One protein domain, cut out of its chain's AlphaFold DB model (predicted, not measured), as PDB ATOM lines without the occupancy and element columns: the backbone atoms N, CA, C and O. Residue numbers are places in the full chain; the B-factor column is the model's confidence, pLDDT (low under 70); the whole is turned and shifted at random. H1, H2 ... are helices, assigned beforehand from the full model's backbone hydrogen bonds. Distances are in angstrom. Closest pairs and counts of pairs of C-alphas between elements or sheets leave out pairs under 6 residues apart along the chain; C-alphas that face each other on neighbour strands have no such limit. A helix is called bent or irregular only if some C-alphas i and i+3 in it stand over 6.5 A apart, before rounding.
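Overview. This is residues 3 to 41 and 131 to 175 of the 186 residues of an uncharacterized protein of Comamonas serinivorans (UniProt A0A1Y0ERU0). Long H2 and kinked H3 cross in the middle; H1 packs on both, and H4 folds back along H3 to meet residues 35 to 39 of H2. The printed part has 84 residues with four named helices, H1 to H4 in order, and no named strand: all helix. It is compact, radius of gyration of the C-alphas 12.7 A, and spans 45 by 28 by 17 A.

Arrangement. H1, residues 4 to 14, touches residues 25 to 29 alone of H2, residues 21 to 39, about perpendicular at 80 degrees; closest C-alphas Trp 4 and Glu 25, 5.6 A. H2 touches residues 141 to 149 alone of H3, residues 131 to 150, at a steep tilt of 65 degrees; closest C-alphas Gln 27 and Ala 145, 4.8 A. H3 and H4, residues 153 to 175, form a hairpin, 25 degrees. H1 and H4 are apart. Every O i to N i+4 pair is within hydrogen-bond range in H2 and H4, 14 of 16 in H3, 2 of 7 in H1, where 5 of 8 O i to N i+3 pairs are.

Along the chain. H1, 15.7 A, begins at C-alpha 4 (221.717, 186.118, 179.504). H2 is 26.8 A, H3 26.3 A; H4, 32.9 A, ends at C-alpha 175 (238.350, 188.124, 205.798). H1 and H3 are irregular: C-alphas 6 and 9 are 7.3 A apart, 136 and 139 8.3 A.

Size, cuts and confidence. Residues 42 to 130 are not printed; C-alphas 41 and 131 are 13.4 A apart. No link printed whole is long. Residue 175 alone has pLDDT under 70.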
ATOM      1  N   SER A   3     218.375 185.118 182.967       94.94
ATOM      2  CA  SER A   3     218.878 184.704 181.656       94.94
ATOM      3  C   SER A   3     219.885 185.703 181.091       94.94
ATOM      4  O   SER A   3     219.829 186.897 181.380       94.94
ATOM      5  N   TRP A   4     220.768 185.238 180.202       95.62
ATOM      6  CA  TRP A   4     221.717 186.118 179.504       95.62
ATOM      7  C   TRP A   4     221.029 187.213 178.683       95.62
ATOM      8  O   TRP A   4     221.509 188.344 178.631       95.62
ATOM      9  N   SER A   5     219.875 186.896 178.095       95.81
ATOM     10  CA  SER A   5     219.063 187.835 177.318       95.81
ATOM     11  C   SER A   5     218.601 189.065 178.106       95.81
ATOM     12  O   SER A   5     218.339 190.102 177.499       95.81
ATOM     13  N   ALA A   6     218.570 189.004 179.443       96.38
ATOM     14  CA  ALA A   6     218.242 190.154 180.284       96.38
ATOM     15  C   ALA A   6     219.244 191.315 180.131       96.38
ATOM     16  O   ALA A   6     218.877 192.463 180.349       96.38
ATOM     17  N   LEU A   7     220.483 191.031 179.710       96.94
ATOM     18  CA  LEU A   7     221.544 192.028 179.517       96.94
ATOM     19  C   LEU A   7     221.597 192.594 178.088       96.94
ATOM     20  O   LEU A   7     222.439 193.439 177.785       96.94
ATOM     21  N   PHE A   8     220.731 192.135 177.179       97.00
ATOM     22  CA  PHE A   8     220.719 192.618 175.794       97.00
ATOM     23  C   PHE A   8     220.436 194.121 175.662       97.00
ATOM     24  O   PHE A   8     221.118 194.748 174.849       97.00
ATOM     25  N   PRO A   9     219.503 194.725 176.426       96.50
ATOM     26  CA  PRO A   9     219.251 196.163 176.337       96.50
ATOM     27  C   PRO A   9     220.500 197.017 176.592       96.50
ATOM     28  O   PRO A   9     220.664 198.045 175.940       96.50
ATOM     29  N   ASP A  10     221.395 196.558 177.468       96.56
ATOM     30  CA  ASP A  10     222.624 197.273 177.824       96.56
ATOM     31  C   ASP A  10     223.790 196.932 176.882       96.56
ATOM     32  O   ASP A  10     224.592 197.797 176.534       96.56
ATOM     33  N   LEU A  11     223.882 195.677 176.424       97.19
ATOM     34  CA  LEU A  11     224.994 195.206 175.593       97.19
ATOM     35  C   LEU A  11     224.835 195.530 174.102       97.19
ATOM     36  O   LEU A  11     225.810 195.904 173.450       97.19
ATOM     37  N   LEU A  12     223.637 195.360 173.531       96.75
ATOM     38  CA  LEU A  12     223.425 195.519 172.087       96.75
ATOM     39  C   LEU A  12     223.794 196.921 171.560       96.75
ATOM     40  O   LEU A  12     224.389 196.986 170.485       96.75
ATOM     41  N   PRO A  13     223.537 198.031 172.285       96.38
ATOM     42  CA  PRO A  13     223.977 199.362 171.859       96.38
ATOM     43  C   PRO A  13     225.503 199.546 171.805       96.38
ATOM     44  O   PRO A  13     225.978 200.452 171.123       96.38
ATOM     45  N   MET A  14     226.277 198.719 172.515       95.94
ATOM     46  CA  MET A  14     227.740 198.838 172.606       95.94
ATOM     47  C   MET A  14     228.488 198.085 171.498       95.94
ATOM     48  O   MET A  14     229.703 198.241 171.361       95.94
ATOM     49  N   ILE A  15     227.800 197.238 170.730       95.69
ATOM     50  CA  ILE A  15     228.419 196.340 169.750       95.69
ATOM     51  C   ILE A  15     227.931 196.640 168.324       95.69
ATOM     52  O   ILE A  15     226.837 197.171 168.141       95.69
ATOM     53  N   PRO A  16     228.705 196.277 167.282       93.25
ATOM     54  CA  PRO A  16     228.251 196.407 165.903       93.25
ATOM     55  C   PRO A  16     226.930 195.660 165.658       93.25
ATOM     56  O   PRO A  16     226.759 194.551 166.176       93.25
ATOM     57  N   PRO A  17     226.020 196.208 164.836       92.44
ATOM     58  CA  PRO A  17     224.757 195.552 164.524       92.44
ATOM     59  C   PRO A  17     224.969 194.239 163.756       92.44
ATOM     60  O   PRO A  17     225.995 194.024 163.108       92.44
ATOM     61  N   GLY A  18     223.970 193.353 163.803       90.69
ATOM     62  CA  GLY A  18     223.973 192.092 163.049       90.69
ATOM     63  C   GLY A  18     224.725 190.935 163.716       90.69
ATOM     64  O   GLY A  18     224.955 189.905 163.082       90.69
ATOM     65  N   ARG A  19     225.111 191.065 164.992       93.75
ATOM     66  CA  ARG A  19     225.636 189.937 165.777       93.75
ATOM     67  C   ARG A  19     224.503 188.974 166.128       93.75
ATOM     68  O   ARG A  19     223.469 189.390 166.634       93.75
ATOM     69  N   ALA A  20     224.719 187.685 165.878       95.69
ATOM     70  CA  ALA A  20     223.757 186.648 166.237       95.69
ATOM     71  C   ALA A  20     223.621 186.539 167.764       95.69
ATOM     72  O   ALA A  20     224.635 186.449 168.460       95.69
ATOM     73  N   GLU A  21     222.391 186.478 168.275       95.44
ATOM     74  CA  GLU A  21     222.110 186.393 169.717       95.44
ATOM     75  C   GLU A  21     222.868 185.256 170.427       95.44
ATOM     76  O   GLU A  21     223.493 185.534 171.450       95.44
ATOM     77  N   PRO A  22     222.989 184.026 169.871       95.25
ATOM     78  CA  PRO A  22     223.763 182.967 170.525       95.25
ATOM     79  C   PRO A  22     225.247 183.311 170.725       95.25
ATOM     80  O   PRO A  22     225.890 182.826 171.657       95.25
ATOM     81  N   LEU A  23     225.824 184.149 169.855       96.12
ATOM     82  CA  LEU A  23     227.191 184.640 170.033       96.12
ATOM     83  C   LEU A  23     227.256 185.673 171.164       96.12
ATOM     84  O   LEU A  23     228.209 185.647 171.941       96.12
ATOM     85  N   VAL A  24     226.259 186.553 171.261       97.56
ATOM     86  CA  VAL A  24     226.150 187.568 172.319       97.56
ATOM     87  C   VAL A  24     226.016 186.893 173.686       97.56
ATOM     88  O   VAL A  24     226.827 187.155 174.576       97.56
ATOM     89  N   GLU A  25     225.089 185.941 173.828       97.12
ATOM     90  CA  GLU A  25     224.919 185.149 175.055       97.12
ATOM     91  C   GLU A  25     226.199 184.409 175.437       97.12
ATOM     92  O   GLU A  25     226.616 184.419 176.595       97.12
ATOM     93  N   ARG A  26     226.884 183.815 174.453       96.88
ATOM     94  CA  ARG A  26     228.154 183.128 174.696       96.88
ATOM     95  C   ARG A  26     229.208 184.068 175.282       96.88
ATOM     96  O   ARG A  26     229.985 183.622 176.124       96.88
ATOM     97  N   GLN A  27     229.271 185.329 174.851       97.56
ATOM     98  CA  GLN A  27     230.244 186.286 175.392       97.56
ATOM     99  C   GLN A  27     229.840 186.825 176.766       97.56
ATOM    100  O   GLN A  27     230.718 186.990 177.612       97.56
ATOM    101  N   LEU A  28     228.543 186.989 177.040       98.19
ATOM    102  CA  LEU A  28     228.026 187.277 178.386       98.19
ATOM    103  C   LEU A  28     228.367 186.155 179.374       98.19
ATOM    104  O   LEU A  28     228.923 186.409 180.446       98.19
ATOM    105  N   MET A  29     228.131 184.902 178.980       97.81
ATOM    106  CA  MET A  29     228.513 183.730 179.766       97.81
ATOM    107  C   MET A  29     230.027 183.708 180.017       97.81
ATOM    108  O   MET A  29     230.456 183.480 181.145       97.81
ATOM    109  N   ARG A  30     230.858 183.974 178.999       98.06
ATOM    110  CA  ARG A  30     232.326 183.999 179.146       98.06
ATOM    111  C   ARG A  30     232.805 185.109 180.078       98.06
ATOM    112  O   ARG A  30     233.640 184.835 180.936       98.06
ATOM    113  N   ALA A  31     232.261 186.317 179.951       98.25
ATOM    114  CA  ALA A  31     232.575 187.425 180.851       98.25
ATOM    115  C   ALA A  31     232.177 187.097 182.300       98.25
ATOM    116  O   ALA A  31     232.961 187.316 183.220       98.25
ATOM    117  N   THR A  32     231.011 186.477 182.498       98.38
ATOM    118  CA  THR A  32     230.538 186.043 183.824       98.38
ATOM    119  C   THR A  32     231.404 184.929 184.413       98.38
ATOM    120  O   THR A  32     231.738 184.962 185.598       98.38
ATOM    121  N   GLN A  33     231.809 183.948 183.599       98.19
ATOM    122  CA  GLN A  33     232.737 182.893 184.013       98.19
ATOM    123  C   GLN A  33     234.061 183.477 184.500       98.19
ATOM    124  O   GLN A  33     234.583 183.027 185.517       98.19
ATOM    125  N   GLU A  34     234.590 184.470 183.792       98.25
ATOM    126  CA  GLU A  34     235.849 185.115 184.150       98.25
ATOM    127  C   GLU A  34     235.724 185.962 185.415       98.25
ATOM    128  O   GLU A  34     236.557 185.832 186.310       98.25
ATOM    129  N   LEU A  35     234.632 186.722 185.546       98.19
ATOM    130  CA  LEU A  35     234.282 187.430 186.774       98.19
ATOM    131  C   LEU A  35     234.264 186.472 187.972       98.19
ATOM    132  O   LEU A  35     234.976 186.698 188.950       98.19
ATOM    133  N   CYS A  36     233.509 185.372 187.891       97.50
ATOM    134  CA  CYS A  36     233.412 184.395 188.978       97.50
ATOM    135  C   CYS A  36     234.764 183.732 189.275       97.50
ATOM    136  O   CYS A  36     235.123 183.532 190.436       97.50
ATOM    137  N   GLN A  37     235.538 183.414 188.235       97.38
ATOM    138  CA  GLN A  37     236.817 182.727 188.375       97.38
ATOM    139  C   GLN A  37     237.910 183.620 188.980       97.38
ATOM    140  O   GLN A  37     238.667 183.150 189.830       97.38
ATOM    141  N   ALA A  38     237.984 184.889 188.577       97.12
ATOM    142  CA  ALA A  38     238.983 185.835 189.072       97.12
ATOM    143  C   ALA A  38     238.669 186.308 190.498       97.12
ATOM    144  O   ALA A  38     239.558 186.390 191.345       97.12
ATOM    145  N   THR A  39     237.396 186.589 190.778       96.88
ATOM    146  CA  THR A  39     236.984 187.231 192.038       96.88
ATOM    147  C   THR A  39     236.558 186.250 193.117       96.88
ATOM    148  O   THR A  39     236.599 186.590 194.298       96.88
ATOM    149  N   ARG A  40     236.142 185.037 192.727       95.88
ATOM    150  CA  ARG A  40     235.572 184.019 193.623       95.88
ATOM    151  C   ARG A  40     234.371 184.537 194.426       95.88
ATOM    152  O   ARG A  40     234.129 184.077 195.536       95.88
ATOM    153  N   LEU A  41     233.622 185.490 193.857       95.44
ATOM    154  CA  LEU A  41     232.470 186.121 194.510       95.44
ATOM    155  C   LEU A  41     231.305 185.157 194.748       95.44
ATOM    156  O   LEU A  41     230.574 185.313 195.725       95.44
ATOM    157  N   ASP A 131     220.426 185.660 190.269       93.75
ATOM    158  CA  ASP A 131     219.861 186.996 190.038       93.75
ATOM    159  C   ASP A 131     220.729 188.090 190.677       93.75
ATOM    160  O   ASP A 131     221.080 189.071 190.027       93.75
ATOM    161  N   TRP A 132     221.216 187.845 191.899       94.62
ATOM    162  CA  TRP A 132     222.067 188.789 192.626       94.62
ATOM    163  C   TRP A 132     223.397 189.090 191.915       94.62
ATOM    164  O   TRP A 132     223.954 190.172 192.101       94.62
ATOM    165  N   ILE A 133     223.922 188.157 191.108       95.06
ATOM    166  CA  ILE A 133     225.153 188.385 190.341       95.06
ATOM    167  C   ILE A 133     224.875 189.385 189.225       95.06
ATOM    168  O   ILE A 133     225.684 190.288 189.014       95.06
ATOM    169  N   LEU A 134     223.736 189.265 188.539       94.06
ATOM    170  CA  LEU A 134     223.359 190.254 187.532       94.06
ATOM    171  C   LEU A 134     223.023 191.594 188.181       94.06
ATOM    172  O   LEU A 134     223.571 192.607 187.757       94.06
ATOM    173  N   ASP A 135     222.229 191.601 189.251       94.12
ATOM    174  CA  ASP A 135     221.831 192.833 189.942       94.12
ATOM    175  C   ASP A 135     223.035 193.671 190.400       94.12
ATOM    176  O   ASP A 135     222.989 194.900 190.389       94.12
ATOM    177  N   GLN A 136     224.123 193.015 190.817       95.44
ATOM    178  CA  GLN A 136     225.324 193.683 191.324       95.44
ATOM    179  C   GLN A 136     226.392 193.937 190.251       95.44
ATOM    180  O   GLN A 136     227.139 194.909 190.366       95.44
ATOM    181  N   TYR A 137     226.509 193.068 189.239       96.94
ATOM    182  CA  TYR A 137     227.664 193.047 188.329       96.94
ATOM    183  C   TYR A 137     227.303 193.078 186.838       96.94
ATOM    184  O   TYR A 137     228.182 192.849 186.004       96.94
ATOM    185  N   ALA A 138     226.051 193.389 186.479       96.69
ATOM    186  CA  ALA A 138     225.605 193.509 185.088       96.69
ATOM    187  C   ALA A 138     226.540 194.382 184.237       96.69
ATOM    188  O   ALA A 138     227.014 193.926 183.201       96.69
ATOM    189  N   ASP A 139     226.878 195.590 184.696       96.88
ATOM    190  CA  ASP A 139     227.749 196.521 183.962       96.88
ATOM    191  C   ASP A 139     229.146 195.929 183.691       96.88
ATOM    192  O   ASP A 139     229.647 195.977 182.565       96.88
ATOM    193  N   THR A 140     229.758 195.284 184.689       98.00
ATOM    194  CA  THR A 140     231.054 194.606 184.536       98.00
ATOM    195  C   THR A 140     230.965 193.461 183.525       98.00
ATOM    196  O   THR A 140     231.829 193.332 182.653       98.00
ATOM    197  N   ILE A 141     229.911 192.643 183.602       98.19
ATOM    198  CA  ILE A 141     229.674 191.526 182.677       98.19
ATOM    199  C   ILE A 141     229.471 192.046 181.248       98.19
ATOM    200  O   ILE A 141     230.086 191.528 180.313       98.19
ATOM    201  N   VAL A 142     228.656 193.091 181.079       98.06
ATOM    202  CA  VAL A 142     228.364 193.729 179.789       98.06
ATOM    203  C   VAL A 142     229.636 194.303 179.171       98.06
ATOM    204  O   VAL A 142     229.929 193.990 178.019       98.06
ATOM    205  N   LYS A 143     230.453 195.046 179.928       97.50
ATOM    206  CA  LYS A 143     231.744 195.578 179.453       97.50
ATOM    207  C   LYS A 143     232.692 194.471 179.006       97.50
ATOM    208  O   LYS A 143     233.279 194.557 177.928       97.50
ATOM    209  N   GLY A 144     232.799 193.400 179.791       98.06
ATOM    210  CA  GLY A 144     233.602 192.239 179.420       98.06
ATOM    211  C   GLY A 144     233.108 191.582 178.126       98.06
ATOM    212  O   GLY A 144     233.911 191.229 177.258       98.06
ATOM    213  N   ALA A 145     231.798 191.403 177.969       98.25
ATOM    214  CA  ALA A 145     231.224 190.812 176.765       98.25
ATOM    215  C   ALA A 145     231.401 191.722 175.539       98.25
ATOM    216  O   ALA A 145     231.816 191.245 174.479       98.25
ATOM    217  N   ALA A 146     231.150 193.024 175.693       98.06
ATOM    218  CA  ALA A 146     231.318 194.032 174.654       98.06
ATOM    219  C   ALA A 146     232.761 194.055 174.141       98.06
ATOM    220  O   ALA A 146     232.969 193.885 172.942       98.06
ATOM    221  N   ALA A 147     233.750 194.126 175.039       97.88
ATOM    222  CA  ALA A 147     235.169 194.117 174.682       97.88
ATOM    223  C   ALA A 147     235.552 192.913 173.805       97.88
ATOM    224  O   ALA A 147     236.268 193.048 172.813       97.88
ATOM    225  N   ARG A 148     235.024 191.722 174.124       96.69
ATOM    226  CA  ARG A 148     235.267 190.495 173.345       96.69
ATOM    227  C   ARG A 148     234.572 190.513 171.980       96.69
ATOM    228  O   ARG A 148     235.111 189.968 171.020       96.69
ATOM    229  N   LEU A 149     233.384 191.110 171.882       97.31
ATOM    230  CA  LEU A 149     232.598 191.192 170.640       97.31
ATOM    231  C   LEU A 149     233.115 192.256 169.664       97.31
ATOM    232  O   LEU A 149     232.959 192.105 168.445       97.31
ATOM    233  N   THR A 150     233.701 193.330 170.188       96.75
ATOM    234  CA  THR A 150     234.294 194.421 169.402       96.75
ATOM    235  C   THR A 150     235.775 194.196 169.111       96.75
ATOM    236  O   THR A 150     236.276 194.725 168.123       96.75
ATOM    237  N   GLY A 151     236.463 193.390 169.926       95.62
ATOM    238  CA  GLY A 151     237.920 193.262 169.883       95.62
ATOM    239  C   GLY A 151     238.643 194.459 170.511       95.62
ATOM    240  O   GLY A 151     239.819 194.675 170.225       95.62
ATOM    241  N   ASP A 152     237.952 195.249 171.337       97.25
ATOM    242  CA  ASP A 152     238.513 196.423 172.005       97.25
ATOM    243  C   ASP A 152     239.403 196.005 173.188       97.25
ATOM    244  O   ASP A 152     238.930 195.647 174.271       97.25
ATOM    245  N   ALA A 153     240.718 196.065 172.973       96.94
ATOM    246  CA  ALA A 153     241.716 195.733 173.984       96.94
ATOM    247  C   ALA A 153     241.715 196.702 175.180       96.94
ATOM    248  O   ALA A 153     242.019 196.282 176.296       96.94
ATOM    249  N   GLY A 154     241.362 197.976 174.976       97.06
ATOM    250  CA  GLY A 154     241.294 198.963 176.053       97.06
ATOM    251  C   GLY A 154     240.128 198.673 176.993       97.06
ATOM    252  O   GLY A 154     240.301 198.631 178.209       97.06
ATOM    253  N   MET A 155     238.955 198.376 176.430       96.12
ATOM    254  CA  MET A 155     237.791 197.954 177.212       96.12
ATOM    255  C   MET A 155     238.038 196.623 177.934       96.12
ATOM    256  O   MET A 155     237.612 196.456 179.076       96.12
ATOM    257  N   LEU A 156     238.764 195.692 177.302       97.38
ATOM    258  CA  LEU A 156     239.135 194.429 177.938       97.38
ATOM    259  C   LEU A 156     240.070 194.648 179.136       97.38
ATOM    260  O   LEU A 156     239.896 194.001 180.166       97.38
ATOM    261  N   GLN A 157     241.024 195.578 179.032       97.44
ATOM    262  CA  GLN A 157     241.897 195.922 180.153       97.44
ATOM    263  C   GLN A 157     241.108 196.540 181.313       97.44
ATOM    264  O   GLN A 157     241.255 196.092 182.445       97.44
ATOM    265  N   LEU A 158     240.207 197.489 181.032       96.56
ATOM    266  CA  LEU A 158     239.336 198.082 182.056       96.56
ATOM    267  C   LEU A 158     238.461 197.034 182.754       96.56
ATOM    268  O   LEU A 158     238.225 197.124 183.957       96.56
ATOM    269  N   PHE A 159     237.989 196.030 182.011       97.88
ATOM    270  CA  PHE A 159     237.275 194.898 182.591       97.88
ATOM    271  C   PHE A 159     238.158 194.134 183.588       97.88
ATOM    272  O   PHE A 159     237.715 193.903 184.709       97.88
ATOM    273  N   HIS A 160     239.398 193.788 183.230       98.25
ATOM    274  CA  HIS A 160     240.316 193.099 184.146       98.25
ATOM    275  C   HIS A 160     240.666 193.937 185.387       98.25
ATOM    276  O   HIS A 160     240.660 193.402 186.495       98.25
ATOM    277  N   ASP A 161     240.895 195.242 185.228       97.81
ATOM    278  CA  ASP A 161     241.183 196.145 186.351       97.81
ATOM    279  C   ASP A 161     239.998 196.203 187.344       97.81
ATOM    280  O   ASP A 161     240.174 196.231 188.571       97.81
ATOM    281  N   GLU A 162     238.763 196.160 186.828       97.38
ATOM    282  CA  GLU A 162     237.561 196.060 187.659       97.38
ATOM    283  C   GLU A 162     237.478 194.697 188.365       97.38
ATOM    284  O   GLU A 162     237.134 194.644 189.549       97.38
ATOM    285  N   LEU A 163     237.853 193.592 187.702       97.94
ATOM    286  CA  LEU A 163     237.919 192.274 188.349       97.94
ATOM    287  C   LEU A 163     238.887 192.278 189.539       97.94
ATOM    288  O   LEU A 163     238.544 191.757 190.602       97.94
ATOM    289  N   ASP A 164     240.057 192.902 189.407       96.88
ATOM    290  CA  ASP A 164     241.029 193.016 190.500       96.88
ATOM    291  C   ASP A 164     240.486 193.847 191.672       96.88
ATOM    292  O   ASP A 164     240.652 193.498 192.853       96.88
ATOM    293  N   THR A 165     239.754 194.916 191.354       95.88
ATOM    294  CA  THR A 165     239.074 195.761 192.342       95.88
ATOM    295  C   THR A 165     237.982 194.987 193.086       95.88
ATOM    296  O   THR A 165     237.908 195.032 194.322       95.88
ATOM    297  N   ILE A 166     237.149 194.232 192.364       95.88
ATOM    298  CA  ILE A 166     236.104 193.379 192.946       95.88
ATOM    299  C   ILE A 166     236.732 192.282 193.805       95.88
ATOM    300  O   ILE A 166     236.328 192.117 194.955       95.88
ATOM    301  N   ASN A 167     237.749 191.578 193.308       94.25
ATOM    302  CA  ASN A 167     238.453 190.528 194.047       94.25
ATOM    303  C   ASN A 167     239.003 191.056 195.380       94.25
ATOM    304  O   ASN A 167     238.786 190.461 196.437       94.25
ATOM    305  N   THR A 168     239.635 192.232 195.362       91.25
ATOM    306  CA  THR A 168     240.143 192.882 196.579       91.25
ATOM    307  C   THR A 168     239.020 193.165 197.584       91.25
ATOM    308  O   THR A 168     239.182 192.940 198.786       91.25
ATOM    309  N   ARG A 169     237.862 193.636 197.110       90.31
ATOM    310  CA  ARG A 169     236.680 193.925 197.938       90.31
ATOM    311  C   ARG A 169     236.077 192.654 198.540       90.31
ATOM    312  O   ARG A 169     235.849 192.606 199.747       90.31
ATOM    313  N   VAL A 170     235.877 191.627 197.715       88.81
ATOM    314  CA  VAL A 170     235.355 190.307 198.104       88.81
ATOM    315  C   VAL A 170     236.267 189.665 199.146       88.81
ATOM    316  O   VAL A 170     235.803 189.225 200.198       88.81
ATOM    317  N   TRP A 171     237.582 189.696 198.918       81.94
ATOM    318  CA  TRP A 171     238.561 189.168 199.864       81.94
ATOM    319  C   TRP A 171     238.495 189.874 201.221       81.94
ATOM    320  O   TRP A 171     238.469 189.208 202.257       81.94
ATOM    321  N   ARG A 172     238.400 191.212 201.236       78.56
ATOM    322  CA  ARG A 172     238.234 191.989 202.478       78.56
ATOM    323  C   ARG A 172     236.932 191.634 203.200       78.56
ATOM    324  O   ARG A 172     236.953 191.453 204.416       78.56
ATOM    325  N   GLY A 173     235.830 191.484 202.465       78.12
ATOM    326  CA  GLY A 173     234.539 191.068 203.020       78.12
ATOM    327  C   GLY A 173     234.602 189.683 203.672       78.12
ATOM    328  O   GLY A 173     234.201 189.512 204.821       78.12
ATOM    329  N   HIS A 174     235.191 188.701 202.988       71.75
ATOM    330  CA  HIS A 174     235.344 187.349 203.528       71.75
ATOM    331  C   HIS A 174     236.335 187.264 204.696       71.75
ATOM    332  O   HIS A 174     236.122 186.476 205.618       71.75
ATOM    333  N   ALA A 175     237.403 188.064 204.688       64.50
ATOM    334  CA  ALA A 175     238.350 188.124 205.798       64.50
ATOM    335  C   ALA A 175     237.699 188.671 207.079       64.50
ATOM    336  O   ALA A 175     237.973 188.157 208.163       64.50
TER     337      ALA A 175